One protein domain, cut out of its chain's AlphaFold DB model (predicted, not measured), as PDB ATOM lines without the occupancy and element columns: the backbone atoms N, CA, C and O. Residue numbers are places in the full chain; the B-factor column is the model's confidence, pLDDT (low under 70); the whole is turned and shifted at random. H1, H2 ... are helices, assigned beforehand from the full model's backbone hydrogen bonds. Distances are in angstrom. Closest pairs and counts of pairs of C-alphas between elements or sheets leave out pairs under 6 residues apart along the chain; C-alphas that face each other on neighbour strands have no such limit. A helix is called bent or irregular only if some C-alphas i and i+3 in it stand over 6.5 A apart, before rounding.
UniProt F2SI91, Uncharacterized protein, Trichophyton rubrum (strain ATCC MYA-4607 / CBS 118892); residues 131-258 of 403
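This is residues 131 to 258 of the 403 residues of an uncharacterized protein of Trichophyton rubrum (strain ATCC MYA-4607 / CBS 118892) (UniProt F2SI91). This is a compact cluster of crossed helices: the hairpin of H1 and H2 makes one side, H4 and H7 lie in the middle, and H6 and H8 cover the opposite side. Short H3 and H5 lie toward the two ends, and residues 150 to 167 loop past the H5 end. The 128 printed residues hold eight named helices, H1 to H8 in chain order, and no named strand: all helix. The radius of gyration of the C-alphas is 13.7 A; the spans are 41 by 38 by 23 A.

Begin with H1, residues 133 to 149; its residues 139 to 146 alone touch H2, residues 168 to 180, a hairpin at a shallow tilt of 26 degrees, opposite ways, closest at C-alphas 146 and 170, 6.5 A. Residues 133 to 137 alone of H1 touch H3, residues 185 to 190, closest at C-alphas 133 and 187, 5.0 A. Residues 140 to 144 alone of H1 touch H4, residues 193 to 198, closest at C-alphas 144 and 197, 5.7 A. H5, residues 204 to 208, and H6, residues 210 to 222, touch only at the corner, closest at C-alphas 206 and 213, 5.6 A. Residues 217 to 221 alone of H6 touch H7, residues 228 to 239, about perpendicular at 82 degrees, closest at C-alphas 220 and 231, 5.6 A. H7 touches H2 with residues 229 to 233 alone, closest at C-alphas 178 and 233, 5.3 A. H8, residues 241 to 249, touches H3, closest at C-alphas 185 and 243, 6.8 A. O i to N i+4 pairs are within hydrogen-bond range throughout H3, H5, H7 and H8, but 10 of 13 in H1, 8 of 9 in H2, 5 of 9 in H6 and 0 of 2 in H4, where O i to N i+3 gives 0 of 3.

Find C-alpha 133 at (128.596, 185.439, 119.759); from there H1 runs 25.2 A. H2 runs 19.2 A. H6 is irregular, C-alphas 214 and 217 being 7.7 A apart, and H4 only just, C-alphas 195 and 198 being 6.6 A apart. H8 ends at C-alpha 249, (132.962, 205.755, 118.719).

The C-alphas farthest apart, of Asp 132 and Asn 155, are 40.7 A apart. The printed part has no cut, and H1 to H2 is the long link. Look for pLDDT under 70 at residues 151 to 158 and 256 to 258.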
ATOM      1  N   LYS A 131     133.841 180.236 122.138       88.50
ATOM      2  CA  LYS A 131     134.285 181.499 121.525       88.50
ATOM      3  C   LYS A 131     133.337 181.960 120.411       88.50
ATOM      4  O   LYS A 131     133.757 182.241 119.295       88.50
ATOM      5  N   ASP A 132     132.048 182.022 120.724       91.00
ATOM      6  CA  ASP A 132     130.967 182.402 119.811       91.00
ATOM      7  C   ASP A 132     130.113 183.556 120.357       91.00
ATOM      8  O   ASP A 132     130.086 183.827 121.560       91.00
ATOM      9  N   VAL A 133     129.390 184.232 119.457       94.12
ATOM     10  CA  VAL A 133     128.596 185.439 119.759       94.12
ATOM     11  C   VAL A 133     127.598 185.209 120.895       94.12
ATOM     12  O   VAL A 133     127.462 186.072 121.755       94.12
ATOM     13  N   ALA A 134     126.951 184.039 120.955       94.00
ATOM     14  CA  ALA A 134     125.992 183.715 122.014       94.00
ATOM     15  C   ALA A 134     126.645 183.701 123.408       94.00
ATOM     16  O   ALA A 134     126.119 184.311 124.339       94.00
ATOM     17  N   THR A 135     127.821 183.076 123.550       94.81
ATOM     18  CA  THR A 135     128.546 183.045 124.831       94.81
ATOM     19  C   THR A 135     129.050 184.436 125.216       94.81
ATOM     20  O   THR A 135     128.949 184.820 126.380       94.81
ATOM     21  N   PHE A 136     129.540 185.228 124.253       95.38
ATOM     22  CA  PHE A 136     129.905 186.622 124.521       95.38
ATOM     23  C   PHE A 136     128.689 187.482 124.900       95.38
ATOM     24  O   PHE A 136     128.831 188.317 125.787       95.38
ATOM     25  N   SER A 137     127.510 187.274 124.296       96.12
ATOM     26  CA  SER A 137     126.281 187.986 124.678       96.12
ATOM     27  C   SER A 137     125.922 187.689 126.124       96.12
ATOM     28  O   SER A 137     125.907 188.615 126.924       96.12
ATOM     29  N   ALA A 138     125.762 186.414 126.490       96.19
ATOM     30  CA  ALA A 138     125.399 186.025 127.852       96.19
ATOM     31  C   ALA A 138     126.422 186.497 128.904       96.19
ATOM     32  O   ALA A 138     126.050 186.897 130.006       96.19
ATOM     33  N   LEU A 139     127.717 186.514 128.563       95.50
ATOM     34  CA  LEU A 139     128.760 187.063 129.434       95.50
ATOM     35  C   LEU A 139     128.678 188.598 129.557       95.50
ATOM     36  O   LEU A 139     128.923 189.132 130.637       95.50
ATOM     37  N   VAL A 140     128.304 189.314 128.490       95.25
ATOM     38  CA  VAL A 140     128.015 190.761 128.535       95.25
ATOM     39  C   VAL A 140     126.734 191.051 129.314       95.25
ATOM     40  O   VAL A 140     126.718 192.011 130.076       95.25
ATOM     41  N   ASP A 141     125.695 190.232 129.174       95.12
ATOM     42  CA  ASP A 141     124.437 190.336 129.921       95.12
ATOM     43  C   ASP A 141     124.696 190.166 131.430       95.12
ATOM     44  O   ASP A 141     124.348 191.035 132.228       95.12
ATOM     45  N   CYS A 142     125.462 189.136 131.802       94.50
ATOM     46  CA  CYS A 142     125.978 188.915 133.155       94.50
ATOM     47  C   CYS A 142     126.757 190.128 133.703       94.50
ATOM     48  O   CYS A 142     126.494 190.597 134.813       94.50
ATOM     49  N   LEU A 143     127.674 190.692 132.906       93.75
ATOM     50  CA  LEU A 143     128.427 191.903 133.255       93.75
ATOM     51  C   LEU A 143     127.543 193.159 133.368       93.75
ATOM     52  O   LEU A 143     127.840 194.028 134.185       93.75
ATOM     53  N   CYS A 144     126.460 193.262 132.593       93.06
ATOM     54  CA  CYS A 144     125.480 194.346 132.706       93.06
ATOM     55  C   CYS A 144     124.647 194.227 133.989       93.06
ATOM     56  O   CYS A 144     124.360 195.245 134.616       93.06
ATOM     57  N   ASN A 145     124.312 193.009 134.423       91.81
ATOM     58  CA  ASN A 145     123.591 192.791 135.678       91.81
ATOM     59  C   ASN A 145     124.425 193.266 136.881       91.81
ATOM     60  O   ASN A 145     123.909 194.022 137.707       91.81
ATOM     61  N   PHE A 146     125.732 192.964 136.904       90.56
ATOM     62  CA  PHE A 146     126.656 193.452 137.939       90.56
ATOM     63  C   PHE A 146     126.793 194.987 138.006       90.56
ATOM     64  O   PHE A 146     127.124 195.500 139.072       90.56
ATOM     65  N   LEU A 147     126.498 195.749 136.937       87.94
ATOM     66  CA  LEU A 147     126.591 197.224 136.963       87.94
ATOM     67  C   LEU A 147     125.715 197.856 138.059       87.94
ATOM     68  O   LEU A 147     126.095 198.874 138.631       87.94
ATOM     69  N   HIS A 148     124.568 197.248 138.373       81.12
ATOM     70  CA  HIS A 148     123.635 197.741 139.392       81.12
ATOM     71  C   HIS A 148     124.108 197.471 140.831       81.12
ATOM     72  O   HIS A 148     123.613 198.098 141.765       81.12
ATOM     73  N   GLU A 149     125.057 196.550 141.019       82.12
ATOM     74  CA  GLU A 149     125.604 196.175 142.330       82.12
ATOM     75  C   GLU A 149     126.706 197.156 142.802       82.12
ATOM     76  O   GLU A 149     127.053 197.183 143.987       82.12
ATOM     77  N   HIS A 150     127.227 198.015 141.913       80.00
ATOM     78  CA  HIS A 150     128.227 199.037 142.253       80.00
ATOM     79  C   HIS A 150     127.625 200.178 143.077       80.00
ATOM     80  O   HIS A 150     126.976 201.086 142.558       80.00
ATOM     81  N   THR A 151     127.907 200.174 144.378       65.81
ATOM     82  CA  THR A 151     127.461 201.205 145.329       65.81
ATOM     83  C   THR A 151     128.612 202.117 145.760       65.81
ATOM     84  O   THR A 151     128.969 202.184 146.938       65.81
ATOM     85  N   GLU A 152     129.209 202.842 144.807       62.84
ATOM     86  CA  GLU A 152     130.348 203.719 145.104       62.84
ATOM     87  C   GLU A 152     129.997 204.827 146.112       62.84
ATOM     88  O   GLU A 152     129.197 205.726 145.850       62.84
ATOM     89  N   LYS A 153     130.669 204.799 147.270       58.03
ATOM     90  CA  LYS A 153     130.709 205.906 148.232       58.03
ATOM     91  C   LYS A 153     131.999 206.687 147.993       58.03
ATOM     92  O   LYS A 153     133.079 206.227 148.337       58.03
ATOM     93  N   THR A 154     131.870 207.873 147.406       50.56
ATOM     94  CA  THR A 154     132.923 208.649 146.716       50.56
ATOM     95  C   THR A 154     134.148 209.074 147.557       50.56
ATOM     96  O   THR A 154     135.082 209.667 147.015       50.56
ATOM     97  N   ASN A 155     134.176 208.803 148.863       52.56
ATOM     98  CA  ASN A 155     135.024 209.538 149.807       52.56
ATOM     99  C   ASN A 155     136.478 209.034 149.936       52.56
ATOM    100  O   ASN A 155     137.346 209.868 150.160       52.56
ATOM    101  N   ASP A 156     136.767 207.739 149.737       57.97
ATOM    102  CA  ASP A 156     138.088 207.128 150.046       57.97
ATOM    103  C   ASP A 156     138.753 206.394 148.855       57.97
ATOM    104  O   ASP A 156     139.487 205.418 149.016       57.97
ATOM    105  N   ILE A 157     138.500 206.844 147.622       61.91
ATOM    106  CA  ILE A 157     138.993 206.176 146.402       61.91
ATOM    107  C   ILE A 157     140.528 206.271 146.278       61.91
ATOM    108  O   ILE A 157     141.070 207.358 146.067       61.91
ATOM    109  N   LEU A 158     141.194 205.109 146.321       69.44
ATOM    110  CA  LEU A 158     142.650 204.940 146.154       69.44
ATOM    111  C   LEU A 158     143.112 204.828 144.687       69.44
ATOM    112  O   LEU A 158     144.198 205.299 144.367       69.44
ATOM    113  N   SER A 159     142.312 204.218 143.801       77.06
ATOM    114  CA  SER A 159     142.656 203.997 142.383       77.06
ATOM    115  C   SER A 159     141.770 204.834 141.451       77.06
ATOM    116  O   SER A 159     140.553 204.862 141.640       77.06
ATOM    117  N   PRO A 160     142.316 205.473 140.398       79.75
ATOM    118  CA  PRO A 160     141.509 206.216 139.430       79.75
ATOM    119  C   PRO A 160     140.681 205.320 138.492       79.75
ATOM    120  O   PRO A 160     139.752 205.820 137.854       79.75
ATOM    121  N   ILE A 161     141.009 204.027 138.371       83.50
ATOM    122  CA  ILE A 161     140.407 203.121 137.375       83.50
ATOM    123  C   ILE A 161     139.622 201.946 137.971       83.50
ATOM    124  O   ILE A 161     138.721 201.444 137.301       83.50
ATOM    125  N   CYS A 162     139.936 201.514 139.195       85.44
ATOM    126  CA  CYS A 162     139.379 200.305 139.803       85.44
ATOM    127  C   CYS A 162     138.358 200.659 140.909       85.44
ATOM    128  O   CYS A 162     138.754 201.249 141.920       85.44
ATOM    129  N   PRO A 163     137.060 200.321 140.761       83.12
ATOM    130  CA  PRO A 163     136.052 200.552 141.795       83.12
ATOM    131  C   PRO A 163     136.329 199.725 143.051       83.12
ATOM    132  O   PRO A 163     136.445 198.500 142.989       83.12
ATOM    133  N   GLN A 164     136.361 200.374 144.216       77.31
ATOM    134  CA  GLN A 164     136.545 199.680 145.499       77.31
ATOM    135  C   GLN A 164     135.374 198.750 145.845       77.31
ATOM    136  O   GLN A 164     135.568 197.728 146.497       77.31
ATOM    137  N   THR A 165     134.161 199.084 145.398       78.94
ATOM    138  CA  THR A 165     132.931 198.319 145.651       78.94
ATOM    139  C   THR A 165     132.592 197.342 144.521       78.94
ATOM    140  O   THR A 165     131.422 197.026 144.324       78.94
ATOM    141  N   ARG A 166     133.589 196.876 143.755       85.88
ATOM    142  CA  ARG A 166     133.383 195.884 142.691       85.88
ATOM    143  C   ARG A 166     132.831 194.569 143.274       85.88
ATOM    144  O   ARG A 166     133.472 194.004 144.165       85.88
ATOM    145  N   PRO A 167     131.716 194.023 142.754       86.62
ATOM    146  CA  PRO A 167     131.190 192.747 143.228       86.62
ATOM    147  C   PRO A 167     132.164 191.590 142.915       86.62
ATOM    148  O   PRO A 167     132.788 191.566 141.847       86.62
ATOM    149  N   PRO A 168     132.311 190.592 143.807       83.94
ATOM    150  CA  PRO A 168     133.305 189.525 143.648       83.94
ATOM    151  C   PRO A 168     133.048 188.640 142.417       83.94
ATOM    152  O   PRO A 168     134.001 188.144 141.808       83.94
ATOM    153  N   GLY A 169     131.781 188.493 142.011       86.25
ATOM    154  CA  GLY A 169     131.385 187.799 140.783       86.25
ATOM    155  C   GLY A 169     131.927 188.470 139.517       86.25
ATOM    156  O   GLY A 169     132.470 187.788 138.648       86.25
ATOM    157  N   GLU A 170     131.901 189.804 139.438       91.75
ATOM    158  CA  GLU A 170     132.410 190.543 138.276       91.75
ATOM    159  C   GLU A 170     133.894 190.257 138.023       91.75
ATOM    160  O   GLU A 170     134.279 190.018 136.885       91.75
ATOM    161  N   ASN A 171     134.736 190.195 139.060       90.06
ATOM    162  CA  ASN A 171     136.165 189.884 138.893       90.06
ATOM    163  C   ASN A 171     136.384 188.520 138.198       90.06
ATOM    164  O   ASN A 171     137.318 188.342 137.415       90.06
ATOM    165  N   LYS A 172     135.493 187.550 138.435       91.50
ATOM    166  CA  LYS A 172     135.508 186.238 137.772       91.50
ATOM    167  C   LYS A 172     135.048 186.340 136.310       91.50
ATOM    168  O   LYS A 172     135.686 185.758 135.432       91.50
ATOM    169  N   ALA A 173     134.021 187.146 136.028       94.38
ATOM    170  CA  ALA A 173     133.566 187.445 134.667       94.38
ATOM    171  C   ALA A 173     134.620 188.211 133.844       94.38
ATOM    172  O   ALA A 173     134.878 187.837 132.702       94.38
ATOM    173  N   LEU A 174     135.306 189.194 134.438       94.19
ATOM    174  CA  LEU A 174     136.431 189.913 133.831       94.19
ATOM    175  C   LEU A 174     137.573 188.962 133.454       94.19
ATOM    176  O   LEU A 174     138.055 189.007 132.326       94.19
ATOM    177  N   LYS A 175     137.973 188.058 134.359       92.44
ATOM    178  CA  LYS A 175     139.010 187.047 134.082       92.44
ATOM    179  C   LYS A 175     138.596 186.073 132.978       92.44
ATOM    180  O   LYS A 175     139.394 185.767 132.094       92.44
ATOM    181  N   THR A 176     137.344 185.620 132.992       93.62
ATOM    182  CA  THR A 176     136.797 184.754 131.935       93.62
ATOM    183  C   THR A 176     136.838 185.476 130.582       93.62
ATOM    184  O   THR A 176     137.385 184.952 129.610       93.62
ATOM    185  N   LEU A 177     136.360 186.726 130.535       94.75
ATOM    186  CA  LEU A 177     136.373 187.563 129.337       94.75
ATOM    187  C   LEU A 177     137.802 187.821 128.834       94.75
ATOM    188  O   LEU A 177     138.048 187.667 127.640       94.75
ATOM    189  N   SER A 178     138.763 188.133 129.714       93.75
ATOM    190  CA  SER A 178     140.158 188.390 129.323       93.75
ATOM    191  C   SER A 178     140.848 187.175 128.690       93.75
ATOM    192  O   SER A 178     141.725 187.346 127.850       93.75
ATOM    193  N   VAL A 179     140.444 185.948 129.044       91.94
ATOM    194  CA  VAL A 179     140.965 184.707 128.433       91.94
ATOM    195  C   VAL A 179     140.254 184.371 127.112       91.94
ATOM    196  O   VAL A 179     140.864 183.828 126.185       91.94
ATOM    197  N   MET A 180     138.968 184.706 126.982       92.00
ATOM    198  CA  MET A 180     138.196 184.449 125.759       92.00
ATOM    199  C   MET A 180     138.492 185.444 124.630       92.00
ATOM    200  O   MET A 180     138.584 185.033 123.470       92.00
ATOM    201  N   LEU A 181     138.649 186.725 124.973       92.69
ATOM    202  CA  LEU A 181     138.727 187.862 124.052       92.69
ATOM    203  C   LEU A 181     139.882 187.814 123.024       92.69
ATOM    204  O   LEU A 181     139.635 188.189 121.872       92.69
ATOM    205  N   PRO A 182     141.110 187.349 123.346       91.44
ATOM    206  CA  PRO A 182     142.195 187.253 122.371       91.44
ATOM    207  C   PRO A 182     141.798 186.425 121.141       91.44
ATOM    208  O   PRO A 182     141.312 185.295 121.256       91.44
ATOM    209  N   GLY A 183     141.977 187.019 119.957       87.44
ATOM    210  CA  GLY A 183     141.595 186.445 118.661       87.44
ATOM    211  C   GLY A 183     140.089 186.424 118.355       87.44
ATOM    212  O   GLY A 183     139.708 185.896 117.320       87.44
ATOM    213  N   ASN A 184     139.231 186.960 119.234       92.12
ATOM    214  CA  ASN A 184     137.764 186.860 119.129       92.12
ATOM    215  C   ASN A 184     137.060 188.214 119.335       92.12
ATOM    216  O   ASN A 184     135.877 188.278 119.670       92.12
ATOM    217  N   VAL A 185     137.794 189.313 119.124       93.38
ATOM    218  CA  VAL A 185     137.328 190.685 119.376       93.38
ATOM    219  C   VAL A 185     136.045 191.007 118.605       93.38
ATOM    220  O   VAL A 185     135.152 191.623 119.172       93.38
ATOM    221  N   ILE A 186     135.899 190.549 117.357       93.25
ATOM    222  CA  ILE A 186     134.712 190.830 116.526       93.25
ATOM    223  C   ILE A 186     133.420 190.345 117.210       93.25
ATOM    224  O   ILE A 186     132.491 191.133 117.376       93.25
ATOM    225  N   TYR A 187     133.390 189.100 117.697       94.12
ATOM    226  CA  TYR A 187     132.224 188.535 118.390       94.12
ATOM    227  C   TYR A 187     131.921 189.254 119.713       94.12
ATOM    228  O   TYR A 187     130.762 189.476 120.057       94.12
ATOM    229  N   ALA A 188     132.961 189.685 120.433       94.00
ATOM    230  CA  ALA A 188     132.823 190.485 121.647       94.00
ATOM    231  C   ALA A 188     132.269 191.902 121.372       94.00
ATOM    232  O   ALA A 188     131.504 192.446 122.173       94.00
ATOM    233  N   LEU A 189     132.622 192.512 120.236       94.00
ATOM    234  CA  LEU A 189     132.070 193.803 119.809       94.00
ATOM    235  C   LEU A 189     130.611 193.685 119.353       94.00
ATOM    236  O   LEU A 189     129.831 194.588 119.652       94.00
ATOM    237  N   GLU A 190     130.245 192.589 118.683       94.06
ATOM    238  CA  GLU A 190     128.870 192.273 118.271       94.06
ATOM    239  C   GLU A 190     127.952 192.037 119.482       94.06
ATOM    240  O   GLU A 190     126.895 192.660 119.580       94.06
ATOM    241  N   ALA A 191     128.411 191.256 120.466       94.00
ATOM    242  CA  ALA A 191     127.751 191.079 121.766       94.00
ATOM    243  C   ALA A 191     127.603 192.387 122.576       94.00
ATOM    244  O   ALA A 191     126.797 192.476 123.506       94.00
ATOM    245  N   GLY A 192     128.379 193.416 122.225       93.06
ATOM    246  CA  GLY A 192     128.284 194.747 122.807       93.06
ATOM    247  C   GLY A 192     129.144 194.980 124.048       93.06
ATOM    248  O   GLY A 192     128.805 195.862 124.836       93.06
ATOM    249  N   VAL A 193     130.278 194.277 124.209       94.88
ATOM    250  CA  VAL A 193     131.244 194.505 125.314       94.88
ATOM    251  C   VAL A 193     131.539 195.997 125.503       94.88
ATOM    252  O   VAL A 193     131.511 196.501 126.623       94.88
ATOM    253  N   VAL A 194     131.760 196.736 124.410       93.94
ATOM    254  CA  VAL A 194     132.010 198.184 124.475       93.94
ATOM    255  C   VAL A 194     130.714 198.991 124.614       93.94
ATOM    256  O   VAL A 194     130.625 199.873 125.465       93.94
ATOM    257  N   SER A 195     129.716 198.713 123.774       93.19
ATOM    258  CA  SER A 195     128.522 199.553 123.598       93.19
ATOM    259  C   SER A 195     127.499 199.444 124.729       93.19
ATOM    260  O   SER A 195     126.846 200.435 125.046       93.19
ATOM    261  N   ARG A 196     127.351 198.252 125.321       93.38
ATOM    262  CA  ARG A 196     126.351 197.929 126.350       93.38
ATOM    263  C   ARG A 196     126.929 197.948 127.759       93.38
ATOM    264  O   ARG A 196     126.249 198.393 128.671       93.38
ATOM    265  N   TRP A 197     128.175 197.502 127.920       94.44
ATOM    266  CA  TRP A 197     128.812 197.366 129.230       94.44
ATOM    267  C   TRP A 197     129.874 198.447 129.486       94.44
ATOM    268  O   TRP A 197     129.633 199.357 130.278       94.44
ATOM    269  N   LEU A 198     131.011 198.427 128.779       93.19
ATOM    270  CA  LEU A 198     132.171 199.284 129.089       93.19
ATOM    271  C   LEU A 198     131.861 200.795 129.030       93.19
ATOM    272  O   LEU A 198     132.454 201.588 129.754       93.19
ATOM    273  N   THR A 199     130.902 201.206 128.192       92.06
ATOM    274  CA  THR A 199     130.438 202.604 128.091       92.06
ATOM    275  C   THR A 199     129.731 203.104 129.358       92.06
ATOM    276  O   THR A 199     129.750 204.313 129.611       92.06
ATOM    277  N   TYR A 200     129.126 202.206 130.136       90.44
ATOM    278  CA  TYR A 200     128.372 202.499 131.363       90.44
ATOM    279  C   TYR A 200     129.095 202.037 132.632       90.44
ATOM    280  O   TYR A 200     128.582 202.237 133.730       90.44
ATOM    281  N   TYR A 201     130.283 201.448 132.488       90.75
ATOM    282  CA  TYR A 201     131.090 201.000 133.610       90.75
ATOM    283  C   TYR A 201     131.423 202.172 134.555       90.75
ATOM    284  O   TYR A 201     131.853 203.231 134.073       90.75
ATOM    285  N   PRO A 202     131.232 202.023 135.881       87.81
ATOM    286  CA  PRO A 202     131.486 203.084 136.846       87.81
ATOM    287  C   PRO A 202     132.993 203.240 137.061       87.81
ATOM    288  O   PRO A 202     133.569 202.689 137.983       87.81
ATOM    289  N   PHE A 203     133.676 203.965 136.176       87.81
ATOM    290  CA  PHE A 203     135.081 204.303 136.394       87.81
ATOM    291  C   PHE A 203     135.196 205.427 137.443       87.81
ATOM    292  O   PHE A 203     134.619 206.501 137.218       87.81
ATOM    293  N   PRO A 204     135.993 205.270 138.520       85.62
ATOM    294  CA  PRO A 204     136.092 206.283 139.577       85.62
ATOM    295  C   PRO A 204     136.566 207.656 139.067       85.62
ATOM    296  O   PRO A 204     136.099 208.706 139.517       85.62
ATOM    297  N   CYS A 205     137.446 207.674 138.058       82.56
ATOM    298  CA  CYS A 205     137.868 208.897 137.372       82.56
ATOM    299  C   CYS A 205     136.725 209.627 136.641       82.56
ATOM    300  O   CYS A 205     136.712 210.857 136.647       82.56
ATOM    301  N   VAL A 206     135.758 208.904 136.061       85.50
ATOM    302  CA  VAL A 206     134.611 209.468 135.318       85.50
ATOM    303  C   VAL A 206     133.537 210.013 136.257       85.50
ATOM    304  O   VAL A 206     132.870 210.994 135.926       85.50
ATOM    305  N   LEU A 207     133.383 209.400 137.434       82.44
ATOM    306  CA  LEU A 207     132.473 209.874 138.479       82.44
ATOM    307  C   LEU A 207     132.933 211.213 139.073       82.44
ATOM    308  O   LEU A 207     132.095 212.068 139.357       82.44
ATOM    309  N   ARG A 208     134.252 211.424 139.194       78.25
ATOM    310  CA  ARG A 208     134.838 212.723 139.567       78.25
ATOM    311  C   ARG A 208     134.792 213.733 138.422       78.25
ATOM    312  O   ARG A 208     134.411 214.880 138.635       78.25
ATOM    313  N   ASP A 209     135.185 213.320 137.219       83.50
ATOM    314  CA  ASP A 209     135.279 214.194 136.052       83.50
ATOM    315  C   ASP A 209     134.893 213.452 134.765       83.50
ATOM    316  O   ASP A 209     135.615 212.597 134.247       83.50
ATOM    317  N   LYS A 210     133.751 213.847 134.195       85.62
ATOM    318  CA  LYS A 210     133.197 213.255 132.970       85.62
ATOM    319  C   LYS A 210     134.106 213.430 131.748       85.62
ATOM    320  O   LYS A 210     133.982 212.645 130.807       85.62
ATOM    321  N   SER A 211     135.010 214.415 131.739       83.50
ATOM    322  CA  SER A 211     135.959 214.628 130.638       83.50
ATOM    323  C   SER A 211     136.970 213.478 130.527       83.50
ATOM    324  O   SER A 211     137.264 213.014 129.422       83.50
ATOM    325  N   LYS A 212     137.387 212.912 131.672       85.19
ATOM    326  CA  LYS A 212     138.368 211.816 131.770       85.19
ATOM    327  C   LYS A 212     137.904 210.517 131.118       85.19
ATOM    328  O   LYS A 212     138.731 209.643 130.870       85.19
ATOM    329  N   LYS A 213     136.622 210.406 130.742       87.44
ATOM    330  CA  LYS A 213     136.094 209.275 129.964       87.44
ATOM    331  C   LYS A 213     136.876 209.048 128.662       87.44
ATOM    332  O   LYS A 213     137.146 207.904 128.318       87.44
ATOM    333  N   ARG A 214     137.323 210.116 127.988       87.88
ATOM    334  CA  ARG A 214     138.136 210.012 126.757       87.88
ATOM    335  C   ARG A 214     139.547 209.475 126.992       87.88
ATOM    336  O   ARG A 214     140.193 209.031 126.048       87.88
ATOM    337  N   SER A 215     140.023 209.501 128.231       87.44
ATOM    338  CA  SER A 215     141.376 209.086 128.596       87.44
ATOM    339  C   SER A 215     141.411 207.700 129.242       87.44
ATOM    340  O   SER A 215     142.478 207.286 129.686       87.44
ATOM    341  N   ILE A 216     140.292 206.959 129.300       88.75
ATOM    342  CA  ILE A 216     140.225 205.647 129.973       88.75
ATOM    343  C   ILE A 216     141.267 204.681 129.411       88.75
ATOM    344  O   ILE A 216     141.997 204.076 130.188       88.75
ATOM    345  N   VAL A 217     141.401 204.566 128.085       89.12
ATOM    346  CA  VAL A 217     142.396 203.660 127.472       89.12
ATOM    347  C   VAL A 217     143.836 204.042 127.844       89.12
ATOM    348  O   VAL A 217     144.670 203.157 128.024       89.12
ATOM    349  N   PHE A 218     144.129 205.337 127.990       88.19
ATOM    350  CA  PHE A 218     145.442 205.818 128.426       88.19
ATOM    351  C   PHE A 218     145.667 205.542 129.918       88.19
ATOM    352  O   PHE A 218     146.624 204.860 130.272       88.19
ATOM    353  N   MET A 219     144.737 205.964 130.784       85.62
ATOM    354  CA  MET A 219     144.808 205.727 132.231       85.62
ATOM    355  C   MET A 219     144.908 204.232 132.561       85.62
ATOM    356  O   MET A 219     145.677 203.854 133.434       85.62
ATOM    357  N   MET A 220     144.203 203.373 131.828       88.81
ATOM    358  CA  MET A 220     144.255 201.917 131.990       88.81
ATOM    359  C   MET A 220     145.621 201.311 131.612       88.81
ATOM    360  O   MET A 220     145.988 200.259 132.129       88.81
ATOM    361  N   LYS A 221     146.395 201.967 130.734       86.56
ATOM    362  CA  LYS A 221     147.787 201.584 130.435       86.56
ATOM    363  C   LYS A 221     148.754 202.099 131.504       86.56
ATOM    364  O   LYS A 221     149.642 201.357 131.905       86.56
ATOM    365  N   THR A 222     148.559 203.324 131.994       87.50
ATOM    366  CA  THR A 222     149.386 203.922 133.057       87.50
ATOM    367  C   THR A 222     149.206 203.221 134.409       87.50
ATOM    368  O   THR A 222     150.185 202.966 135.099       87.50
ATOM    369  N   TRP A 223     147.969 202.868 134.768       86.12
ATOM    370  CA  TRP A 223     147.586 202.295 136.066       86.12
ATOM    371  C   TRP A 223     147.280 200.789 135.989       86.12
ATOM    372  O   TRP A 223     146.546 200.261 136.816       86.12
ATOM    373  N   TRP A 224     147.834 200.073 135.002       86.69
ATOM    374  CA  TRP A 224     147.515 198.660 134.717       86.69
ATOM    375  C   TRP A 224     147.603 197.718 135.939       86.69
ATOM    376  O   TRP A 224     146.856 196.745 136.023       86.69
ATOM    377  N   ALA A 225     148.494 198.011 136.892       88.19
ATOM    378  CA  ALA A 225     148.673 197.218 138.108       88.19
ATOM    379  C   ALA A 225     147.450 197.235 139.052       88.19
ATOM    380  O   ALA A 225     147.230 196.253 139.759       88.19
ATOM    381  N   ASP A 226     146.644 198.303 139.038       87.81
ATOM    382  CA  ASP A 226     145.449 198.440 139.884       87.81
ATOM    383  C   ASP A 226     144.304 197.524 139.416       87.81
ATOM    384  O   ASP A 226     143.448 197.121 140.208       87.81
ATOM    385  N   ASP A 227     144.269 197.206 138.117       89.69
ATOM    386  CA  ASP A 227     143.280 196.314 137.519       89.69
ATOM    387  C   ASP A 227     143.833 195.565 136.293       89.69
ATOM    388  O   ASP A 227     143.557 195.927 135.143       89.69
ATOM    389  N   PRO A 228     144.579 194.468 136.502       90.88
ATOM    390  CA  PRO A 228     145.168 193.716 135.398       90.88
ATOM    391  C   PRO A 228     144.117 193.013 134.522       90.88
ATOM    392  O   PRO A 228     144.394 192.733 133.354       90.88
ATOM    393  N   ALA A 229     142.913 192.736 135.044       91.25
ATOM    394  CA  ALA A 229     141.858 192.038 134.309       91.25
ATOM    395  C   ALA A 229     141.146 192.983 133.328       91.25
ATOM    396  O   ALA A 229     141.109 192.705 132.125       91.25
ATOM    397  N   MET A 230     140.664 194.138 133.806       92.62
ATOM    398  CA  MET A 230     140.141 195.192 132.929       92.62
ATOM    399  C   MET A 230     141.241 195.732 132.009       92.62
ATOM    400  O   MET A 230     141.006 195.943 130.820       92.62
ATOM    401  N   GLY A 231     142.460 195.882 132.531       92.12
ATOM    402  CA  GLY A 231     143.627 196.312 131.772       92.12
ATOM    403  C   GLY A 231     143.945 195.396 130.598       92.12
ATOM    404  O   GLY A 231     144.173 195.878 129.489       92.12
ATOM    405  N   SER A 232     143.873 194.076 130.794       93.44
ATOM    406  CA  SER A 232     144.004 193.105 129.706       93.44
ATOM    407  C   SER A 232     142.896 193.266 128.659       93.44
ATOM    408  O   SER A 232     143.214 193.356 127.475       93.44
ATOM    409  N   ILE A 233     141.628 193.377 129.077       94.88
ATOM    410  CA  ILE A 233     140.479 193.561 128.170       94.88
ATOM    411  C   ILE A 233     140.647 194.826 127.320       94.88
ATOM    412  O   ILE A 233     140.610 194.762 126.091       94.88
ATOM    413  N   VAL A 234     140.873 195.976 127.960       94.00
ATOM    414  CA  VAL A 234     141.021 197.273 127.283       94.00
ATOM    415  C   VAL A 234     142.251 197.285 126.380       94.00
ATOM    416  O   VAL A 234     142.174 197.799 125.263       94.00
ATOM    417  N   ASN A 235     143.367 196.682 126.804       92.81
ATOM    418  CA  ASN A 235     144.556 196.594 125.966       92.81
ATOM    419  C   ASN A 235     144.284 195.765 124.702       92.81
ATOM    420  O   ASN A 235     144.517 196.278 123.610       92.81
ATOM    421  N   THR A 236     143.700 194.563 124.825       93.81
ATOM    422  CA  THR A 236     143.320 193.712 123.681       93.81
ATOM    423  C   THR A 236     142.333 194.411 122.740       93.81
ATOM    424  O   THR A 236     142.522 194.361 121.526       93.81
ATOM    425  N   LEU A 237     141.332 195.127 123.267       94.06
ATOM    426  CA  LEU A 237     140.428 195.947 122.450       94.06
ATOM    427  C   LEU A 237     141.153 197.107 121.745       94.06
ATOM    428  O   LEU A 237     140.765 197.472 120.641       94.06
ATOM    429  N   SER A 238     142.191 197.684 122.360       92.44
ATOM    430  CA  SER A 238     142.992 198.763 121.761       92.44
ATOM    431  C   SER A 238     144.032 198.270 120.746       92.44
ATOM    432  O   SER A 238     144.447 199.042 119.888       92.44
ATOM    433  N   SER A 239     144.464 197.009 120.821       91.44
ATOM    434  CA  SER A 239     145.386 196.422 119.840       91.44
ATOM    435  C   SER A 239     144.702 196.120 118.504       91.44
ATOM    436  O   SER A 239     145.343 196.203 117.460       91.44
ATOM    437  N   GLU A 240     143.409 195.790 118.527       92.25
ATOM    438  CA  GLU A 240     142.635 195.432 117.336       92.25
ATOM    439  C   GLU A 240     142.012 196.681 116.671       92.25
ATOM    440  O   GLU A 240     141.339 197.461 117.356       92.25
ATOM    441  N   PRO A 241     142.141 196.889 115.343       90.94
ATOM    442  CA  PRO A 241     141.631 198.090 114.673       90.94
ATOM    443  C   PRO A 241     140.117 198.302 114.825       90.94
ATOM    444  O   PRO A 241     139.686 199.444 114.993       90.94
ATOM    445  N   GLU A 242     139.299 197.243 114.801       91.31
ATOM    446  CA  GLU A 242     137.844 197.367 115.005       91.31
ATOM    447  C   GLU A 242     137.479 197.680 116.464       91.31
ATOM    448  O   GLU A 242     136.614 198.522 116.722       91.31
ATOM    449  N   GLY A 243     138.189 197.078 117.425       91.06
ATOM    450  CA  GLY A 243     138.018 197.382 118.847       91.06
ATOM    451  C   GLY A 243     138.350 198.840 119.140       91.06
ATOM    452  O   GLY A 243     137.557 199.557 119.752       91.06
ATOM    453  N   LEU A 244     139.456 199.326 118.582       91.75
ATOM    454  CA  LEU A 244     139.901 200.702 118.719       91.75
ATOM    455  C   LEU A 244     138.934 201.697 118.039       91.75
ATOM    456  O   LEU A 244     138.639 202.749 118.613       91.75
ATOM    457  N   LYS A 245     138.357 201.369 116.870       91.81
ATOM    458  CA  LYS A 245     137.259 202.161 116.269       91.81
ATOM    459  C   LYS A 245     136.046 202.247 117.200       91.81
ATOM    460  O   LYS A 245     135.502 203.338 117.375       91.81
ATOM    461  N   HIS A 246     135.631 201.134 117.811       92.31
ATOM    462  CA  HIS A 246     134.521 201.118 118.768       92.31
ATOM    463  C   HIS A 246     134.832 201.946 120.026       92.31
ATOM    464  O   HIS A 246     134.003 202.764 120.422       92.31
ATOM    465  N   LEU A 247     136.030 201.827 120.607       92.75
ATOM    466  CA  LEU A 247     136.442 202.617 121.777       92.75
ATOM    467  C   LEU A 247     136.378 204.133 121.514       92.75
ATOM    468  O   LEU A 247     135.850 204.870 122.351       92.75
ATOM    469  N   ARG A 248     136.818 204.602 120.333       91.12
ATOM    470  CA  ARG A 248     136.638 206.012 119.928       91.12
ATOM    471  C   ARG A 248     135.165 206.374 119.711       91.12
ATOM    472  O   ARG A 248     134.716 207.408 120.195       91.12
ATOM    473  N   LYS A 249     134.394 205.525 119.016       91.69
ATOM    474  CA  LYS A 249     132.962 205.755 118.719       91.69
ATOM    475  C   LYS A 249     132.120 205.952 119.985       91.69
ATOM    476  O   LYS A 249     131.206 206.768 119.976       91.69
ATOM    477  N   PHE A 250     132.435 205.230 121.060       91.00
ATOM    478  CA  PHE A 250     131.757 205.343 122.357       91.00
ATOM    479  C   PHE A 250     132.438 206.319 123.341       91.00
ATOM    480  O   PHE A 250     132.027 206.424 124.499       91.00
ATOM    481  N   GLY A 251     133.449 207.072 122.890       87.00
ATOM    482  CA  GLY A 251     134.091 208.142 123.661       87.00
ATOM    483  C   GLY A 251     134.942 207.674 124.847       87.00
ATOM    484  O   GLY A 251     135.186 208.466 125.753       87.00
ATOM    485  N   LEU A 252     135.372 206.407 124.849       88.44
ATOM    486  CA  LEU A 252     136.285 205.818 125.845       88.44
ATOM    487  C   LEU A 252     137.765 206.084 125.514       88.44
ATOM    488  O   LEU A 252     138.652 205.872 126.342       88.44
ATOM    489  N   MET A 253     138.025 206.525 124.281       86.81
ATOM    490  CA  MET A 253     139.326 206.970 123.804       86.81
ATOM    491  C   MET A 253     139.160 208.272 123.014       86.81
ATOM    492  O   MET A 253     138.176 208.421 122.282       86.81
ATOM    493  N   GLY A 254     140.110 209.194 123.166       79.75
ATOM    494  CA  GLY A 254     140.173 210.443 122.411       79.75
ATOM    495  C   GLY A 254     140.298 210.238 120.899       79.75
ATOM    496  O   GLY A 254     140.429 209.123 120.384       79.75
ATOM    497  N   SER A 255     140.246 211.340 120.154       70.44
ATOM    498  CA  SER A 255     140.542 211.289 118.720       70.44
ATOM    499  C   SER A 255     142.034 211.013 118.482       70.44
ATOM    500  O   SER A 255     142.878 211.399 119.287       70.44
ATOM    501  N   ARG A 256     142.392 210.428 117.328       59.81
ATOM    502  CA  ARG A 256     143.803 210.178 116.954       59.81
ATOM    503  C   ARG A 256     144.676 211.451 116.984       59.81
ATOM    504  O   ARG A 256     145.888 211.360 117.115       59.81
ATOM    505  N   MET A 257     144.070 212.632 116.856       51.16
ATOM    506  CA  MET A 257     144.759 213.926 116.928       51.16
ATOM    507  C   MET A 257     145.012 214.388 118.379       51.16
ATOM    508  O   MET A 257     146.017 215.030 118.651       51.16
ATOM    509  N   GLU A 258     144.133 214.003 119.310       54.41
ATOM    510  CA  GLU A 258     144.175 214.314 120.754       54.41
ATOM    511  C   GLU A 258     145.282 213.495 121.465       54.41
ATOM    512  O   GLU A 258     145.974 213.984 122.361       54.41
TER     513      GLU A 258